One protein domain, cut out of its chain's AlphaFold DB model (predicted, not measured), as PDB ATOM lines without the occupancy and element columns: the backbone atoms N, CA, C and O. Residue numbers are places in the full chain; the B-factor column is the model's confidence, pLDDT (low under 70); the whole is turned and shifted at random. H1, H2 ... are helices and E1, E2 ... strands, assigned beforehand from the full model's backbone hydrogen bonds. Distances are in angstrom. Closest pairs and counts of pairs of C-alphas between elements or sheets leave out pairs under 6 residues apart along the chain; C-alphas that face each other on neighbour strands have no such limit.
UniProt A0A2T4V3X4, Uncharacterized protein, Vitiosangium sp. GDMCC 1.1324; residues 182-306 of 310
ATOM      1  N   LEU A 182     -17.867  21.479 -14.593       85.56
ATOM      2  CA  LEU A 182     -16.741  21.792 -15.470       85.56
ATOM      3  C   LEU A 182     -15.425  21.438 -14.763       85.56
ATOM      4  O   LEU A 182     -15.396  21.450 -13.532       85.56
ATOM      5  N   PRO A 183     -14.321  21.176 -15.492       84.06
ATOM      6  CA  PRO A 183     -13.036  20.832 -14.869       84.06
ATOM      7  C   PRO A 183     -12.503  21.922 -13.923       84.06
ATOM      8  O   PRO A 183     -11.879  21.621 -12.911       84.06
ATOM      9  N   CYS A 184     -12.818  23.185 -14.212       84.00
ATOM     10  CA  CYS A 184     -12.534  24.349 -13.373       84.00
ATOM     11  C   CYS A 184     -13.413  24.476 -12.107       84.00
ATOM     12  O   CYS A 184     -13.241  25.432 -11.354       84.00
ATOM     13  N   VAL A 185     -14.420  23.621 -11.887       84.25
ATOM     14  CA  VAL A 185     -15.330  23.706 -10.730       84.25
ATOM     15  C   VAL A 185     -14.892  22.693  -9.681       84.25
ATOM     16  O   VAL A 185     -15.276  21.525  -9.712       84.25
ATOM     17  N   SER A 186     -14.095  23.169  -8.726       75.75
ATOM     18  CA  SER A 186     -13.726  22.436  -7.518       75.75
ATOM     19  C   SER A 186     -14.277  23.153  -6.287       75.75
ATOM     20  O   SER A 186     -14.307  24.381  -6.225       75.75
ATOM     21  N   GLY A 187     -14.730  22.376  -5.305       64.81
ATOM     22  CA  GLY A 187     -15.358  22.895  -4.096       64.81
ATOM     23  C   GLY A 187     -14.435  23.605  -3.119       64.81
ATOM     24  O   GLY A 187     -14.894  24.404  -2.311       64.81
ATOM     25  N   THR A 188     -13.139  23.323  -3.205       70.75
ATOM     26  CA  THR A 188     -12.108  23.838  -2.295       70.75
ATOM     27  C   THR A 188     -11.247  24.928  -2.929       70.75
ATOM     28  O   THR A 188     -10.407  25.512  -2.256       70.75
ATOM     29  N   ASN A 189     -11.471  25.222  -4.213       79.88
ATOM     30  CA  ASN A 189     -10.652  26.119  -5.022       79.88
ATOM     31  C   ASN A 189     -11.539  27.191  -5.664       79.88
ATOM     32  O   ASN A 189     -11.808  27.174  -6.872       79.88
ATOM     33  N   ALA A 190     -12.043  28.098  -4.833       87.38
ATOM     34  CA  ALA A 190     -12.888  29.189  -5.278       87.38
ATOM     35  C   ALA A 190     -12.613  30.465  -4.485       87.38
ATOM     36  O   ALA A 190     -12.331  30.403  -3.292       87.38
ATOM     37  N   ARG A 191     -12.736  31.620  -5.142       87.56
ATOM     38  CA  ARG A 191     -12.658  32.936  -4.495       87.56
ATOM     39  C   ARG A 191     -13.595  33.947  -5.118       87.56
ATOM     40  O   ARG A 191     -13.859  33.894  -6.323       87.56
ATOM     41  N   PHE A 192     -14.024  34.930  -4.334       88.75
ATOM     42  CA  PHE A 192     -14.617  36.135  -4.908       88.75
ATOM     43  C   PHE A 192     -13.536  37.155  -5.298       88.75
ATOM     44  O   PHE A 192     -12.565  37.382  -4.577       88.75
ATOM     45  N   SER A 193     -13.716  37.790  -6.456       87.38
ATOM     46  CA  SER A 193     -12.962  38.971  -6.894       87.38
ATOM     47  C   SER A 193     -13.966  39.984  -7.445       87.38
ATOM     48  O   SER A 193     -14.588  39.786  -8.495       87.38
ATOM     49  N   GLY A 194     -14.221  41.031  -6.654       85.88
ATOM     50  CA  GLY A 194     -15.349  41.936  -6.868       85.88
ATOM     51  C   GLY A 194     -16.677  41.174  -6.964       85.88
ATOM     52  O   GLY A 194     -16.993  40.351  -6.115       85.88
ATOM     53  N   ASP A 195     -17.429  41.420  -8.038       90.19
ATOM     54  CA  ASP A 195     -18.737  40.803  -8.316       90.19
ATOM     55  C   ASP A 195     -18.645  39.512  -9.151       90.19
ATOM     56  O   ASP A 195     -19.537  39.196  -9.956       90.19
ATOM     57  N   ARG A 196     -17.525  38.800  -9.044       92.31
ATOM     58  CA  ARG A 196     -17.269  37.557  -9.767       92.31
ATOM     59  C   ARG A 196     -16.824  36.483  -8.799       92.31
ATOM     60  O   ARG A 196     -16.037  36.746  -7.896       92.31
ATOM     61  N   LEU A 197     -17.320  35.277  -9.027       93.12
ATOM     62  CA  LEU A 197     -16.742  34.077  -8.445       93.12
ATOM     63  C   LEU A 197     -15.730  33.528  -9.446       93.12
ATOM     64  O   LEU A 197     -16.030  33.429 -10.637       93.12
ATOM     65  N   ILE A 198     -14.554  33.164  -8.962       91.56
ATOM     66  CA  ILE A 198     -13.530  32.468  -9.728       91.56
ATOM     67  C   ILE A 198     -13.410  31.079  -9.129       91.56
ATOM     68  O   ILE A 198     -13.231  30.955  -7.921       91.56
ATOM     69  N   THR A 199     -13.525  30.050  -9.959       89.94
ATOM     70  CA  THR A 199     -13.265  28.659  -9.574       89.94
ATOM     71  C   THR A 199     -12.137  28.114 -10.432       89.94
ATOM     72  O   THR A 199     -11.993  28.524 -11.588       89.94
ATOM     73  N   TYR A 200     -11.345  27.193  -9.898       85.38
ATOM     74  CA  TYR A 200     -10.282  26.561 -10.670       85.38
ATOM     75  C   TYR A 200     -10.072  25.092 -10.291       85.38
ATOM     76  O   TYR A 200     -10.274  24.674  -9.148       85.38
ATOM     77  N   GLY A 201      -9.696  24.286 -11.282       78.50
ATOM     78  CA  GLY A 201      -9.355  22.875 -11.090       78.50
ATOM     79  C   GLY A 201      -7.952  22.723 -10.508       78.50
ATOM     80  O   GLY A 201      -7.160  23.656 -10.571       78.50
ATOM     81  N   GLU A 202      -7.617  21.560  -9.947       68.25
ATOM     82  CA  GLU A 202      -6.209  21.244  -9.666       68.25
ATOM     83  C   GLU A 202      -5.441  21.123 -10.991       68.25
ATOM     84  O   GLU A 202      -5.970  20.566 -11.958       68.25
ATOM     85  N   ALA A 203      -4.213  21.655 -11.066       60.22
ATOM     86  CA  ALA A 203      -3.407  21.519 -12.278       60.22
ATOM     87  C   ALA A 203      -3.238  20.044 -12.647       60.22
ATOM     88  O   ALA A 203      -2.880  19.202 -11.820       60.22
ATOM     89  N   HIS A 204      -3.462  19.729 -13.922       54.12
ATOM     90  CA  HIS A 204      -3.182  18.397 -14.426       54.12
ATOM     91  C   HIS A 204      -1.682  18.121 -14.287       54.12
ATOM     92  O   HIS A 204      -0.851  18.862 -14.814       54.12
ATOM     93  N   ALA A 205      -1.332  17.027 -13.605       41.31
ATOM     94  CA  ALA A 205       0.015  16.465 -13.610       41.31
ATOM     95  C   ALA A 205       0.338  15.948 -15.032       41.31
ATOM     96  O   ALA A 205       0.257  14.756 -15.314       41.31
ATOM     97  N   GLY A 206       0.604  16.864 -15.972       39.47
ATOM     98  CA  GLY A 206       0.730  16.568 -17.399       39.47
ATOM     99  C   GLY A 206       1.004  17.791 -18.290       39.47
ATOM    100  O   GLY A 206       0.151  18.650 -18.475       39.47
ATOM    101  N   LYS A 207       2.223  17.793 -18.846       40.22
ATOM    102  CA  LYS A 207       2.862  18.524 -19.969       40.22
ATOM    103  C   LYS A 207       2.707  20.028 -20.233       40.22
ATOM    104  O   LYS A 207       3.641  20.540 -20.839       40.22
ATOM    105  N   ASP A 208       1.720  20.746 -19.706       54.69
ATOM    106  CA  ASP A 208       1.676  22.212 -19.904       54.69
ATOM    107  C   ASP A 208       1.597  23.013 -18.591       54.69
ATOM    108  O   ASP A 208       1.783  24.223 -18.615       54.69
ATOM    109  N   GLY A 209       1.312  22.376 -17.444       59.91
ATOM    110  CA  GLY A 209       1.254  23.055 -16.134       59.91
ATOM    111  C   GLY A 209       0.122  24.083 -15.981       59.91
ATOM    112  O   GLY A 209       0.084  24.818 -14.999       59.91
ATOM    113  N   ARG A 210      -0.806  24.145 -16.944       73.81
ATOM    114  CA  ARG A 210      -1.889  25.133 -16.984       73.81
ATOM    115  C   ARG A 210      -3.112  24.667 -16.210       73.81
ATOM    116  O   ARG A 210      -3.436  23.482 -16.167       73.81
ATOM    117  N   THR A 211      -3.811  25.636 -15.642       79.38
ATOM    118  CA  THR A 211      -4.983  25.453 -14.787       79.38
ATOM    119  C   THR A 211      -6.233  25.888 -15.521       79.38
ATOM    120  O   THR A 211      -6.264  26.987 -16.070       79.38
ATOM    121  N   ASP A 212      -7.273  25.057 -15.504       83.38
ATOM    122  CA  ASP A 212      -8.596  25.461 -15.973       83.38
ATOM    123  C   ASP A 212      -9.253  26.382 -14.937       83.38
ATOM    124  O   ASP A 212      -9.435  26.001 -13.775       83.38
ATOM    125  N   VAL A 213      -9.583  27.601 -15.358       87.19
ATOM    126  CA  VAL A 213     -10.158  28.663 -14.535       87.19
ATOM    127  C   VAL A 213     -11.491  29.084 -15.130       87.19
ATOM    128  O   VAL A 213     -11.582  29.450 -16.300       87.19
ATOM    129  N   CYS A 214     -12.527  29.124 -14.300       90.38
ATOM    130  CA  CYS A 214     -13.829  29.641 -14.683       90.38
ATOM    131  C   CYS A 214     -14.180  30.896 -13.907       90.38
ATOM    132  O   CYS A 214     -14.034  30.970 -12.688       90.38
ATOM    133  N   VAL A 215     -14.698  31.877 -14.637       92.25
ATOM    134  CA  VAL A 215     -15.181  33.139 -14.089       92.25
ATOM    135  C   VAL A 215     -16.693  33.167 -14.213       92.25
ATOM    136  O   VAL A 215     -17.241  33.042 -15.310       92.25
ATOM    137  N   TRP A 216     -17.374  33.374 -13.095       94.25
ATOM    138  CA  TRP A 216     -18.826  33.318 -12.978       94.25
ATOM    139  C   TRP A 216     -19.385  34.661 -12.524       94.25
ATOM    140  O   TRP A 216     -18.762  35.390 -11.749       94.25
ATOM    141  N   SER A 217     -20.596  34.996 -12.965       93.50
ATOM    142  CA  SER A 217     -21.394  36.016 -12.280       93.50
ATOM    143  C   SER A 217     -22.098  35.444 -11.050       93.50
ATOM    144  O   SER A 217     -22.287  34.238 -10.922       93.50
ATOM    145  N   LEU A 218     -22.548  36.335 -10.162       92.06
ATOM    146  CA  LEU A 218     -23.256  35.972  -8.926       92.06
ATOM    147  C   LEU A 218     -24.631  35.311  -9.155       92.06
ATOM    148  O   LEU A 218     -25.240  34.808  -8.219       92.06
ATOM    149  N   ASP A 219     -25.133  35.303 -10.392       91.44
ATOM    150  CA  ASP A 219     -26.314  34.535 -10.806       91.44
ATOM    151  C   ASP A 219     -25.955  33.160 -11.404       91.44
ATOM    152  O   ASP A 219     -26.805  32.530 -12.029       91.44
ATOM    153  N   GLY A 220     -24.708  32.702 -11.239       90.56
ATOM    154  CA  GLY A 220     -24.235  31.381 -11.659       90.56
ATOM    155  C   GLY A 220     -23.995  31.220 -13.161       90.56
ATOM    156  O   GLY A 220     -23.789  30.103 -13.629       90.56
ATOM    157  N   LYS A 221     -24.017  32.306 -13.946       92.44
ATOM    158  CA  LYS A 221     -23.695  32.234 -15.380       92.44
ATOM    159  C   LYS A 221     -22.186  32.258 -15.603       92.44
ATOM    160  O   LYS A 221     -21.500  33.166 -15.130       92.44
ATOM    161  N   LEU A 222     -21.696  31.307 -16.396       92.19
ATOM    162  CA  LEU A 222     -20.314  31.290 -16.869       92.19
ATOM    163  C   LEU A 222     -20.055  32.524 -17.744       92.19
ATOM    164  O   LEU A 222     -20.793  32.787 -18.696       92.19
ATOM    165  N   LYS A 223     -19.024  33.297 -17.405       90.81
ATOM    166  CA  LYS A 223     -18.556  34.452 -18.184       90.81
ATOM    167  C   LYS A 223     -17.386  34.092 -19.074       90.81
ATOM    168  O   LYS A 223     -17.371  34.519 -20.220       90.81
ATOM    169  N   ALA A 224     -16.451  33.308 -18.553       89.38
ATOM    170  CA  ALA A 224     -15.328  32.795 -19.314       89.38
ATOM    171  C   ALA A 224     -14.816  31.498 -18.688       89.38
ATOM    172  O   ALA A 224     -14.920  31.315 -17.475       89.38
ATOM    173  N   GLN A 225     -14.234  30.655 -19.533       88.19
ATOM    174  CA  GLN A 225     -13.398  29.526 -19.157       88.19
ATOM    175  C   GLN A 225     -12.045  29.732 -19.834       88.19
ATOM    176  O   GLN A 225     -11.990  29.927 -21.051       88.19
ATOM    177  N   LEU A 226     -10.987  29.774 -19.034       84.62
ATOM    178  CA  LEU A 226      -9.643  30.180 -19.422       84.62
ATOM    179  C   LEU A 226      -8.647  29.112 -18.973       84.62
ATOM    180  O   LEU A 226      -8.857  28.446 -17.964       84.62
ATOM    181  N   LEU A 227      -7.530  28.997 -19.686       80.56
ATOM    182  CA  LEU A 227      -6.361  28.281 -19.189       80.56
ATOM    183  C   LEU A 227      -5.393  29.318 -18.618       80.56
ATOM    184  O   LEU A 227      -5.050  30.268 -19.313       80.56
ATOM    185  N   ALA A 228      -4.975  29.166 -17.367       78.00
ATOM    186  CA  ALA A 228      -4.032  30.071 -16.718       78.00
ATOM    187  C   ALA A 228      -2.777  29.316 -16.275       78.00
ATOM    188  O   ALA A 228      -2.866  28.234 -15.692       78.00
ATOM    189  N   ASP A 229      -1.609  29.899 -16.524       73.81
ATOM    190  CA  ASP A 229      -0.337  29.393 -16.008       73.81
ATOM    191  C   ASP A 229      -0.255  29.788 -14.526       73.81
ATOM    192  O   ASP A 229       0.104  30.923 -14.207       73.81
ATOM    193  N   LEU A 230      -0.676  28.887 -13.633       71.75
ATOM    194  CA  LEU A 230      -0.622  29.093 -12.183       71.75
ATOM    195  C   LEU A 230       0.461  28.195 -11.589       71.75
ATOM    196  O   LEU A 230       0.537  27.013 -11.923       71.75
ATOM    197  N   ASP A 231       1.265  28.732 -10.675       63.97
ATOM    198  CA  ASP A 231       2.344  27.978 -10.039       63.97
ATOM    199  C   ASP A 231       1.813  27.152  -8.858       63.97
ATOM    200  O   ASP A 231       1.745  27.609  -7.712       63.97
ATOM    201  N   TRP A 232       1.437  25.899  -9.133       57.34
ATOM    202  CA  TRP A 232       0.989  24.943  -8.116       57.34
ATOM    203  C   TRP A 232       2.169  24.381  -7.326       57.34
ATOM    204  O   TRP A 232       2.926  23.551  -7.824       57.34
ATOM    205  N   THR A 233       2.293  24.754  -6.052       50.16
ATOM    206  CA  THR A 233       3.154  24.030  -5.104       50.16
ATOM    207  C   THR A 233       2.339  23.506  -3.924       50.16
ATOM    208  O   THR A 233       1.343  24.097  -3.514       50.16
ATOM    209  N   ALA A 234       2.745  22.363  -3.361       39.28
ATOM    210  CA  ALA A 234       2.010  21.649  -2.309       39.28
ATOM    211  C   ALA A 234       1.807  22.445  -0.995       39.28
ATOM    212  O   ALA A 234       0.993  22.042  -0.172       39.28
ATOM    213  N   GLY A 235       2.499  23.578  -0.810       38.66
ATOM    214  CA  GLY A 235       2.296  24.523   0.302       38.66
ATOM    215  C   GLY A 235       1.591  25.830  -0.085       38.66
ATOM    216  O   GLY A 235       1.451  26.710   0.752       38.66
ATOM    217  N   ALA A 236       1.170  25.977  -1.343       45.81
ATOM    218  CA  ALA A 236       0.696  27.231  -1.927       45.81
ATOM    219  C   ALA A 236      -0.828  27.323  -2.097       45.81
ATOM    220  O   ALA A 236      -1.278  28.289  -2.709       45.81
ATOM    221  N   LYS A 237      -1.632  26.378  -1.573       45.84
ATOM    222  CA  LYS A 237      -3.106  26.420  -1.717       45.84
ATOM    223  C   LYS A 237      -3.693  27.772  -1.286       45.84
ATOM    224  O   LYS A 237      -4.470  28.347  -2.042       45.84
ATOM    225  N   ASP A 238      -3.213  28.325  -0.172       43.75
ATOM    226  CA  ASP A 238      -3.636  29.647   0.313       43.75
ATOM    227  C   ASP A 238      -3.097  30.797  -0.566       43.75
ATOM    228  O   ASP A 238      -3.770  31.801  -0.755       43.75
ATOM    229  N   THR A 239      -1.921  30.634  -1.185       50.38
ATOM    230  CA  THR A 239      -1.295  31.655  -2.055       50.38
ATOM    231  C   THR A 239      -1.777  31.639  -3.509       50.38
ATOM    232  O   THR A 239      -1.516  32.591  -4.239       50.38
ATOM    233  N   LEU A 240      -2.435  30.563  -3.962       55.19
ATOM    234  CA  LEU A 240      -3.010  30.458  -5.311       55.19
ATOM    235  C   LEU A 240      -4.287  31.286  -5.434       55.19
ATOM    236  O   LEU A 240      -4.521  31.883  -6.487       55.19
ATOM    237  N   LEU A 241      -5.073  31.359  -4.352       59.88
ATOM    238  CA  LEU A 241      -6.239  32.235  -4.277       59.88
ATOM    239  C   LEU A 241      -5.805  33.658  -4.642       59.88
ATOM    240  O   LEU A 241      -6.348  34.217  -5.586       59.88
ATOM    241  N   ASP A 242      -4.736  34.182  -4.041       64.12
ATOM    242  CA  ASP A 242      -4.247  35.555  -4.247       64.12
ATOM    243  C   ASP A 242      -3.666  35.859  -5.640       64.12
ATOM    244  O   ASP A 242      -3.418  37.026  -5.962       64.12
ATOM    245  N   GLN A 243      -3.470  34.843  -6.486       75.00
ATOM    246  CA  GLN A 243      -2.846  34.997  -7.802       75.00
ATOM    247  C   GLN A 243      -3.842  35.263  -8.929       75.00
ATOM    248  O   GLN A 243      -3.422  35.733  -9.978       75.00
ATOM    249  N   VAL A 244      -5.139  35.012  -8.753       82.69
ATOM    250  CA  VAL A 244      -6.134  35.183  -9.828       82.69
ATOM    251  C   VAL A 244      -7.262  36.119  -9.429       82.69
ATOM    252  O   VAL A 244      -7.695  36.134  -8.280       82.69
ATOM    253  N   GLY A 245      -7.776  36.881 -10.388       86.81
ATOM    254  CA  GLY A 245      -8.834  37.844 -10.114       86.81
ATOM    255  C   GLY A 245      -9.410  38.492 -11.363       86.81
ATOM    256  O   GLY A 245      -9.095  38.135 -12.499       86.81
ATOM    257  N   VAL A 246     -10.270  39.478 -11.147       88.00
ATOM    258  CA  VAL A 246     -10.762  40.380 -12.184       88.00
ATOM    259  C   VAL A 246     -10.399  41.801 -11.778       88.00
ATOM    260  O   VAL A 246     -10.605  42.196 -10.636       88.00
ATOM    261  N   LEU A 247      -9.873  42.589 -12.715       85.06
ATOM    262  CA  LEU A 247      -9.476  43.963 -12.419       85.06
ATOM    263  C   LEU A 247     -10.688  44.800 -11.956       85.06
ATOM    264  O   LEU A 247     -11.675  44.885 -12.693       85.06
ATOM    265  N   PRO A 248     -10.625  45.512 -10.812       75.69
ATOM    266  CA  PRO A 248     -11.786  46.234 -10.274       75.69
ATOM    267  C   PRO A 248     -12.355  47.309 -11.204       75.69
ATOM    268  O   PRO A 248     -13.560  47.548 -11.233       75.69
ATOM    269  N   ARG A 249     -11.485  47.970 -11.977       79.94
ATOM    270  CA  ARG A 249     -11.860  49.034 -12.927       79.94
ATOM    271  C   ARG A 249     -12.094  48.538 -14.347       79.94
ATOM    272  O   ARG A 249     -12.649  49.264 -15.164       79.94
ATOM    273  N   GLU A 250     -11.703  47.302 -14.623       84.75
ATOM    274  CA  GLU A 250     -11.911  46.637 -15.901       84.75
ATOM    275  C   GLU A 250     -12.542  45.261 -15.635       84.75
ATOM    276  O   GLU A 250     -11.901  44.236 -15.845       84.75
ATOM    277  N   PRO A 251     -13.814  45.191 -15.190       82.69
ATOM    278  CA  PRO A 251     -14.460  43.939 -14.777       82.69
ATOM    279  C   PRO A 251     -14.672  42.921 -15.917       82.69
ATOM    280  O   PRO A 251     -15.251  41.853 -15.712       82.69
ATOM    281  N   GLY A 252     -14.269  43.285 -17.137       88.06
ATOM    282  CA  GLY A 252     -14.166  42.420 -18.308       88.06
ATOM    283  C   GLY A 252     -12.760  41.858 -18.539       88.06
ATOM    284  O   GLY A 252     -12.556  41.233 -19.575       88.06
ATOM    285  N   THR A 253     -11.815  42.079 -17.625       88.69
ATOM    286  CA  THR A 253     -10.408  41.680 -17.739       88.69
ATOM    287  C   THR A 253     -10.032  40.799 -16.551       88.69
ATOM    288  O   THR A 253      -9.961  41.263 -15.411       88.69
ATOM    289  N   PHE A 254      -9.794  39.521 -16.825       90.12
ATOM    290  CA  PHE A 254      -9.182  38.579 -15.896       90.12
ATOM    291  C   PHE A 254      -7.698  38.897 -15.732       90.12
ATOM    292  O   PHE A 254      -7.058  39.313 -16.700       90.12
ATOM    293  N   TYR A 255      -7.155  38.666 -14.541       86.62
ATOM    294  CA  TYR A 255      -5.719  38.666 -14.308       86.62
ATOM    295  C   TYR A 255      -5.256  37.359 -13.662       86.62
ATOM    296  O   TYR A 255      -5.957  36.791 -12.824       86.62
ATOM    297  N   SER A 256      -4.040  36.942 -14.006       84.50
ATOM    298  CA  SER A 256      -3.244  35.996 -13.227       84.50
ATOM    299  C   SER A 256      -1.871  36.601 -12.925       84.50
ATOM    300  O   SER A 256      -1.217  37.148 -13.815       84.50
ATOM    301  N   LEU A 257      -1.438  36.524 -11.670       79.50
ATOM    302  CA  LEU A 257      -0.099  36.887 -11.237       79.50
ATOM    303  C   LEU A 257       0.836  35.722 -11.540       79.50
ATOM    304  O   LEU A 257       0.653  34.620 -11.032       79.50
ATOM    305  N   HIS A 258       1.856  36.004 -12.329       77.00
ATOM    306  CA  HIS A 258       2.962  35.108 -12.593       77.00
ATOM    307  C   HIS A 258       4.210  35.643 -11.897       77.00
ATOM    308  O   HIS A 258       4.427  36.856 -11.862       77.00
ATOM    309  N   HIS A 259       5.023  34.758 -11.334       73.06
ATOM    310  CA  HIS A 259       6.333  35.140 -10.830       73.06
ATOM    311  C   HIS A 259       7.323  33.998 -10.989       73.06
ATOM    312  O   HIS A 259       7.003  32.844 -10.715       73.06
ATOM    313  N   ASP A 260       8.537  34.321 -11.414       66.94
ATOM    314  CA  ASP A 260       9.581  33.315 -11.558       66.94
ATOM    315  C   ASP A 260      10.162  32.969 -10.181       66.94
ATOM    316  O   ASP A 260      10.906  33.743  -9.583       66.94
ATOM    317  N   ARG A 261       9.782  31.801  -9.654       58.66
ATOM    318  CA  ARG A 261      10.236  31.305  -8.343       58.66
ATOM    319  C   ARG A 261      11.653  30.730  -8.364       58.66
ATOM    320  O   ARG A 261      12.168  30.395  -7.301       58.66
ATOM    321  N   PHE A 262      12.257  30.551  -9.540       56.16
ATOM    322  CA  PHE A 262      13.568  29.913  -9.686       56.16
ATOM    323  C   PHE A 262      14.688  30.907  -9.993       56.16
ATOM    324  O   PHE A 262      15.852  30.507 -10.071       56.16
ATOM    325  N   THR A 263      14.358  32.190 -10.138       55.72
ATOM    326  CA  THR A 263      15.330  33.271 -10.262       55.72
ATOM    327  C   THR A 263      15.284  34.159  -9.026       55.72
ATOM    328  O   THR A 263      14.234  34.633  -8.607       55.72
ATOM    329  N   GLU A 264      16.453  34.365  -8.417       59.16
ATOM    330  CA  GLU A 264      16.649  35.419  -7.428       59.16
ATOM    331  C   GLU A 264      17.478  36.531  -8.083       59.16
ATOM    332  O   GLU A 264      18.616  36.282  -8.501       59.16
ATOM    333  N   PRO A 265      16.928  37.750  -8.206       61.94
ATOM    334  CA  PRO A 265      15.632  38.193  -7.675       61.94
ATOM    335  C   PRO A 265      14.425  37.794  -8.557       61.94
ATOM    336  O   PRO A 265      14.556  37.681  -9.777       61.94
ATOM    337  N   ALA A 266      13.248  37.616  -7.940       68.06
ATOM    338  CA  ALA A 266      12.049  37.106  -8.611       68.06
ATOM    339  C   ALA A 266      11.394  38.189  -9.481       68.06
ATOM    340  O   ALA A 266      11.111  39.293  -9.011       68.06
ATOM    341  N   HIS A 267      11.117  37.882 -10.748       74.38
ATOM    342  CA  HIS A 267      10.360  38.771 -11.639       74.38
ATOM    343  C   HIS A 267       8.856  38.557 -11.450       74.38
ATOM    344  O   HIS A 267       8.412  37.410 -11.446       74.38
ATOM    345  N   CYS A 268       8.082  39.633 -11.286       77.06
ATOM    346  CA  CYS A 268       6.632  39.582 -11.095       77.06
ATOM    347  C   CYS A 268       5.905  40.181 -12.318       77.06
ATOM    348  O   CYS A 268       6.159  41.316 -12.717       77.06
ATOM    349  N   GLU A 269       4.909  39.480 -12.855       79.94
ATOM    350  CA  GLU A 269       4.114  39.923 -14.007       79.94
ATOM    351  C   GLU A 269       2.618  39.684 -13.765       79.94
ATOM    352  O   GLU A 269       2.211  38.626 -13.290       79.94
ATOM    353  N   LEU A 270       1.766  40.633 -14.166       82.12
ATOM    354  CA  LEU A 270       0.342  40.364 -14.366       82.12
ATOM    355  C   LEU A 270       0.075  40.006 -15.815       82.12
ATOM    356  O   LEU A 270       0.330  40.795 -16.728       82.12
ATOM    357  N   ARG A 271      -0.552  38.857 -16.011       85.69
ATOM    358  CA  ARG A 271      -1.099  38.446 -17.296       85.69
ATOM    359  C   ARG A 271      -2.575  38.763 -17.309       85.69
ATOM    360  O   ARG A 271      -3.326  38.281 -16.469       85.69
ATOM    361  N   LEU A 272      -2.980  39.606 -18.245       86.88
ATOM    362  CA  LEU A 272      -4.343  40.093 -18.372       86.88
ATOM    363  C   LEU A 272      -5.003  39.468 -19.594       86.88
ATOM    364  O   LEU A 272      -4.406  39.452 -20.670       86.88
ATOM    365  N   GLN A 273      -6.247  39.018 -19.453       87.62
ATOM    366  CA  GLN A 273      -7.032  38.451 -20.547       87.62
ATOM    367  C   GLN A 273      -8.458  38.995 -20.545       87.62
ATOM    368  O   GLN A 273      -9.115  39.072 -19.507       87.62
ATOM    369  N   SER A 274      -8.968  39.361 -21.720       86.06
ATOM    370  CA  SER A 274     -10.363  39.768 -21.852       86.06
ATOM    371  C   SER A 274     -11.305  38.575 -21.668       86.06
ATOM    372  O   SER A 274     -11.206  37.564 -22.359       86.06
ATOM    373  N   LEU A 275     -12.296  38.745 -20.793       86.12
ATOM    374  CA  LEU A 275     -13.384  37.794 -20.556       86.12
ATOM    375  C   LEU A 275     -14.369  37.699 -21.728       86.12
ATOM    376  O   LEU A 275     -15.175  36.777 -21.777       86.12
ATOM    377  N   THR A 276     -14.361  38.667 -22.648       81.56
ATOM    378  CA  THR A 276     -15.286  38.710 -23.795       81.56
ATOM    379  C   THR A 276     -14.597  38.436 -25.126       81.56
ATOM    380  O   THR A 276     -15.267  38.114 -26.105       81.56
ATOM    381  N   ARG A 277     -13.267  38.568 -25.179       78.94
ATOM    382  CA  ARG A 277     -12.455  38.381 -26.384       78.94
ATOM    383  C   ARG A 277     -11.203  37.588 -26.026       78.94
ATOM    384  O   ARG A 277     -10.179  38.177 -25.709       78.94
ATOM    385  N   ALA A 278     -11.280  36.263 -26.112       66.56
ATOM    386  CA  ALA A 278     -10.218  35.364 -25.651       66.56
ATOM    387  C   ALA A 278      -8.820  35.675 -26.226       66.56
ATOM    388  O   ALA A 278      -7.832  35.529 -25.513       66.56
ATOM    389  N   ASN A 279      -8.752  36.188 -27.461       72.19
ATOM    390  CA  ASN A 279      -7.499  36.536 -28.145       72.19
ATOM    391  C   ASN A 279      -6.928  37.906 -27.726       72.19
ATOM    392  O   ASN A 279      -5.875  38.308 -28.209       72.19
ATOM    393  N   GLN A 280      -7.620  38.665 -26.870       80.00
ATOM    394  CA  GLN A 280      -7.103  39.915 -26.319       80.00
ATOM    395  C   GLN A 280      -6.439  39.645 -24.973       80.00
ATOM    396  O   GLN A 280      -7.114  39.530 -23.946       80.00
ATOM    397  N   SER A 281      -5.111  39.588 -24.988       83.38
ATOM    398  CA  SER A 281      -4.280  39.510 -23.793       83.38
ATOM    399  C   SER A 281      -3.226  40.616 -23.778       83.38
ATOM    400  O   SER A 281      -2.852  41.166 -24.815       83.38
ATOM    401  N   ARG A 282      -2.775  40.985 -22.580       84.50
ATOM    402  CA  ARG A 282      -1.647  41.904 -22.374       84.50
ATOM    403  C   ARG A 282      -0.912  41.549 -21.090       84.50
ATOM    404  O   ARG A 282      -1.445  40.827 -20.252       84.50
ATOM    405  N   ARG A 283       0.296  42.078 -20.932       83.69
ATOM    406  CA  ARG A 283       1.146  41.842 -19.763       83.69
ATOM    407  C   ARG A 283       1.483  43.166 -19.097       83.69
ATOM    408  O   ARG A 283       1.645  44.171 -19.787       83.69
ATOM    409  N   ILE A 284       1.545  43.164 -17.773       79.75
ATOM    410  CA  ILE A 284       2.047  44.284 -16.982       79.75
ATOM    411  C   ILE A 284       3.214  43.754 -16.164       79.75
ATOM    412  O   ILE A 284       3.016  42.929 -15.273       79.75
ATOM    413  N   ASP A 285       4.408  44.238 -16.477       80.25
ATOM    414  CA  ASP A 285       5.589  43.999 -15.661       80.25
ATOM    415  C   ASP A 285       5.438  44.769 -14.339       80.25
ATOM    416  O   ASP A 285       5.274  45.993 -14.337       80.25
ATOM    417  N   LEU A 286       5.421  44.046 -13.220       73.62
ATOM    418  CA  LEU A 286       5.378  44.636 -11.881       73.62
ATOM    419  C   LEU A 286       6.784  44.883 -11.316       73.62
ATOM    420  O   LEU A 286       6.915  45.477 -10.245       73.62
ATOM    421  N   GLY A 287       7.820  44.467 -12.041       71.88
ATOM    422  CA  GLY A 287       9.217  44.605 -11.689       71.88
ATOM    423  C   GLY A 287       9.776  43.388 -10.965       71.88
ATOM    424  O   GLY A 287       9.237  42.281 -10.986       71.88
ATOM    425  N   VAL A 288      10.915  43.626 -10.332       65.31
ATOM    426  CA  VAL A 288      11.706  42.625  -9.628       65.31
ATOM    427  C   VAL A 288      11.451  42.763  -8.129       65.31
ATOM    428  O   VAL A 288      11.441  43.876  -7.600       65.31
ATOM    429  N   SER A 289      11.239  41.639  -7.460       64.75
ATOM    430  CA  SER A 289      10.946  41.556  -6.036       64.75
ATOM    431  C   SER A 289      12.016  40.743  -5.313       64.75
ATOM    432  O   SER A 289      12.483  39.721  -5.817       64.75
ATOM    433  N   ASP A 290      12.360  41.177  -4.100       61.84
ATOM    434  CA  ASP A 290      13.320  40.488  -3.231       61.84
ATOM    435  C   ASP A 290      12.795  39.118  -2.755       61.84
ATOM    436  O   ASP A 290      13.571  38.293  -2.281       61.84
ATOM    437  N   SER A 291      11.483  38.862  -2.880       59.31
ATOM    438  CA  SER A 291      10.892  37.537  -2.663       59.31
ATOM    439  C   SER A 291       9.594  37.302  -3.467       59.31
ATOM    440  O   SER A 291       8.893  38.266  -3.811       59.31
ATOM    441  N   PRO A 292       9.220  36.033  -3.731       58.31
ATOM    442  CA  PRO A 292       7.926  35.645  -4.309       58.31
ATOM    443  C   PRO A 292       6.698  36.173  -3.544       58.31
ATOM    444  O   PRO A 292       5.711  36.597  -4.144       58.31
ATOM    445  N   GLU A 293       6.747  36.200  -2.211       61.06
ATOM    446  CA  GLU A 293       5.652  36.671  -1.352       61.06
ATOM    447  C   GLU A 293       5.411  38.176  -1.497       61.06
ATOM    448  O   GLU A 293       4.274  38.652  -1.417       61.06
ATOM    449  N   ALA A 294       6.466  38.943  -1.771       63.19
ATOM    450  CA  ALA A 294       6.327  40.364  -2.043       63.19
ATOM    451  C   ALA A 294       5.590  40.636  -3.375       63.19
ATOM    452  O   ALA A 294       4.856  41.629  -3.440       63.19
ATOM    453  N   CYS A 295       5.626  39.722  -4.362       65.81
ATOM    454  CA  CYS A 295       4.753  39.797  -5.546       65.81
ATOM    455  C   CYS A 295       3.257  39.704  -5.160       65.81
ATOM    456  O   CYS A 295       2.429  40.428  -5.716       65.81
ATOM    457  N   LEU A 296       2.905  38.856  -4.180       60.00
ATOM    458  CA  LEU A 296       1.523  38.640  -3.711       60.00
ATOM    459  C   LEU A 296       0.984  39.827  -2.900       60.00
ATOM    460  O   LEU A 296      -0.186  40.184  -3.007       60.00
ATOM    461  N   SER A 297       1.842  40.526  -2.150       58.06
ATOM    462  CA  SER A 297       1.435  41.729  -1.399       58.06
ATOM    463  C   SER A 297       0.877  42.855  -2.291       58.06
ATOM    464  O   SER A 297       0.169  43.752  -1.819       58.06
ATOM    465  N   ASN A 298       1.174  42.807  -3.594       53.28
ATOM    466  CA  ASN A 298       0.663  43.745  -4.581       53.28
ATOM    467  C   ASN A 298      -0.708  43.340  -5.148       53.28
ATOM    468  O   ASN A 298      -1.438  44.235  -5.563       53.28
ATOM    469  N   THR A 299      -1.135  42.070  -5.112       53.62
ATOM    470  CA  THR A 299      -2.441  41.656  -5.670       53.62
ATOM    471  C   THR A 299      -3.622  42.028  -4.779       53.62
ATOM    472  O   THR A 299      -4.631  42.512  -5.288       53.62
ATOM    473  N   ALA A 300      -3.472  41.971  -3.453       50.78
ATOM    474  CA  ALA A 300      -4.458  42.541  -2.524       50.78
ATOM    475  C   ALA A 300      -4.635  44.062  -2.728       50.78
ATOM    476  O   ALA A 300      -5.723  44.621  -2.540       50.78
ATOM    477  N   LYS A 301      -3.571  44.747  -3.178       50.97
ATOM    478  CA  LYS A 301      -3.666  46.135  -3.636       50.97
ATOM    479  C   LYS A 301      -4.372  46.218  -4.983       50.97
ATOM    480  O   LYS A 301      -5.140  47.139  -5.143       50.97
ATOM    481  N   LEU A 302      -4.207  45.296  -5.931       59.50
ATOM    482  CA  LEU A 302      -4.918  45.344  -7.224       59.50
ATOM    483  C   LEU A 302      -6.437  45.274  -7.085       59.50
ATOM    484  O   LEU A 302      -7.126  46.027  -7.767       59.50
ATOM    485  N   ASP A 303      -6.944  44.436  -6.176       52.31
ATOM    486  CA  ASP A 303      -8.380  44.310  -5.887       52.31
ATOM    487  C   ASP A 303      -8.972  45.589  -5.244       52.31
ATOM    488  O   ASP A 303     -10.188  45.795  -5.245       52.31
ATOM    489  N   THR A 304      -8.121  46.489  -4.734       46.38
ATOM    490  CA  THR A 304      -8.509  47.741  -4.058       46.38
ATOM    491  C   THR A 304      -7.989  49.015  -4.740       46.38
ATOM    492  O   THR A 304      -8.484  50.112  -4.468       46.38
ATOM    493  N   ALA A 305      -7.020  48.908  -5.650       39.78
ATOM    494  CA  ALA A 305      -6.265  50.026  -6.185       39.78
ATOM    495  C   ALA A 305      -6.713  50.412  -7.589       39.78
ATOM    496  O   ALA A 305      -6.880  49.627  -8.521       39.78
ATOM    497  N   SER A 306      -6.798  51.725  -7.735       34.06
ATOM    498  CA  SER A 306      -6.664  52.444  -8.984       34.06
ATOM    499  C   SER A 306      -5.358  52.078  -9.692       34.06
ATOM    500  O   SER A 306      -4.354  52.752  -9.481       34.06
TER     501      SER A 306
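Overview. This is residues 182 to 306 of the 310 residues of an uncharacterized protein of Vitiosangium sp. GDMCC 1.1324 (UniProt A0A2T4V3X4). Two strongly twisted sheets of four strands stand partly face to face as a sandwich, their strands crossed at 44 degrees, with three very short helices: H1 in the stretch that passes from the one sheet to the other, then H2 over the second sheet and H3 grazing it after the last strand. The short strand E5 begins the second sheet close to E1 and E2 of the first, and the long strands E7 and E8 make that sheet's other side. The printed part has 125 residues, with E1 E2 E3 E4 H1 E5 E6 E7 E8 H2 H3 along it; the sheets run E1 E2 E3 E4 and E5 E6 E7 E8, both antiparallel, and the class is mixed, helices and strands. The whole is compact, with a radius of gyration of the C-alphas of 13.8 A and spans of 42 by 36 by 26 A.

Along the chain. Start at Leu 182 and go on to C-alpha 190 at (-12.888, 29.189, -5.278), where E1, residues 190 to 193, begins. Next come E2, residues 196 to 200, 13.1 A long, E3, residues 210 to 217, 22.8 A, and E4, residues 222 to 229, 20.1 A. Then read H1 at residues 237 to 241 and E5 at residues 244 to 246, which is 7.3 A long. Find C-alpha 253 at (-10.408, 41.680, -17.739); from there E6 runs to residue 259 over 19.3 A. E7, residues 266 to 274, measures 26.2 A, and E8, residues 281 to 289, 23.5 A. H2 is residues 292 to 296, and H3, residues 299 to 302, ends at C-alpha 302, at (-4.918, 45.344, -7.224).

Arrangement. Look first at E1 to E4, a meander, each strand the antiparallel neighbour of the one before. In the hairpin E1 and E2, N 191 and O 198 are within hydrogen-bond range at 2.9 A; in the hairpin E2 and E3, N 214 and O 199 at 2.8 A; in the hairpin E3 and E4, N 213 and O 226 at 2.8 A. E5 to E8 form a second meander: look for N 245 and O 255 at 3.0 A in the hairpin E5 and E6, N 256 and O 271 at 2.9 A in E6 and E7, and N 270 and O 284 at 2.8 A in E7 and E8. The two sheets make a sandwich, two sheets face to face, with their best planes 32 degrees apart. Between them, the closest C-alphas of E1 and E5 are those of Ser 193 and Gly 245, 5.4 A apart, and those of E4 and E6 are Ala 228 and Ser 256, 6.9 A apart. E4 and E7 are near each other, while E4 and E8 are apart. H1 only grazes the first sheet with residues 240 to 241. H2 is on the second sheet, over E7 at a height over the sheet of 7.3 A; their closest C-alphas, of Cys 295 and Cys 268, are 5.9 A apart. H3 only grazes that sheet with residues 299 to 302. Of O i to N i+4 pairs, H1 and H2 each have 0 of 1 within range, and of O i to N i+3 pairs 0 of 2 and 2 of 2; H3 is too short for the former and has its one O i to N i+3 pair within range.

Size, cuts and confidence. The two C-alphas farthest apart, those of Asp 219 and Glu 264, are 43.1 A apart. The printed part has no cut, and no link between named elements is long. The mean pLDDT of the printed part is 72.8; look for values under 70 at residues 187, 202 to 209, 231 to 242, 260 to 266, 278 and 288 to 306.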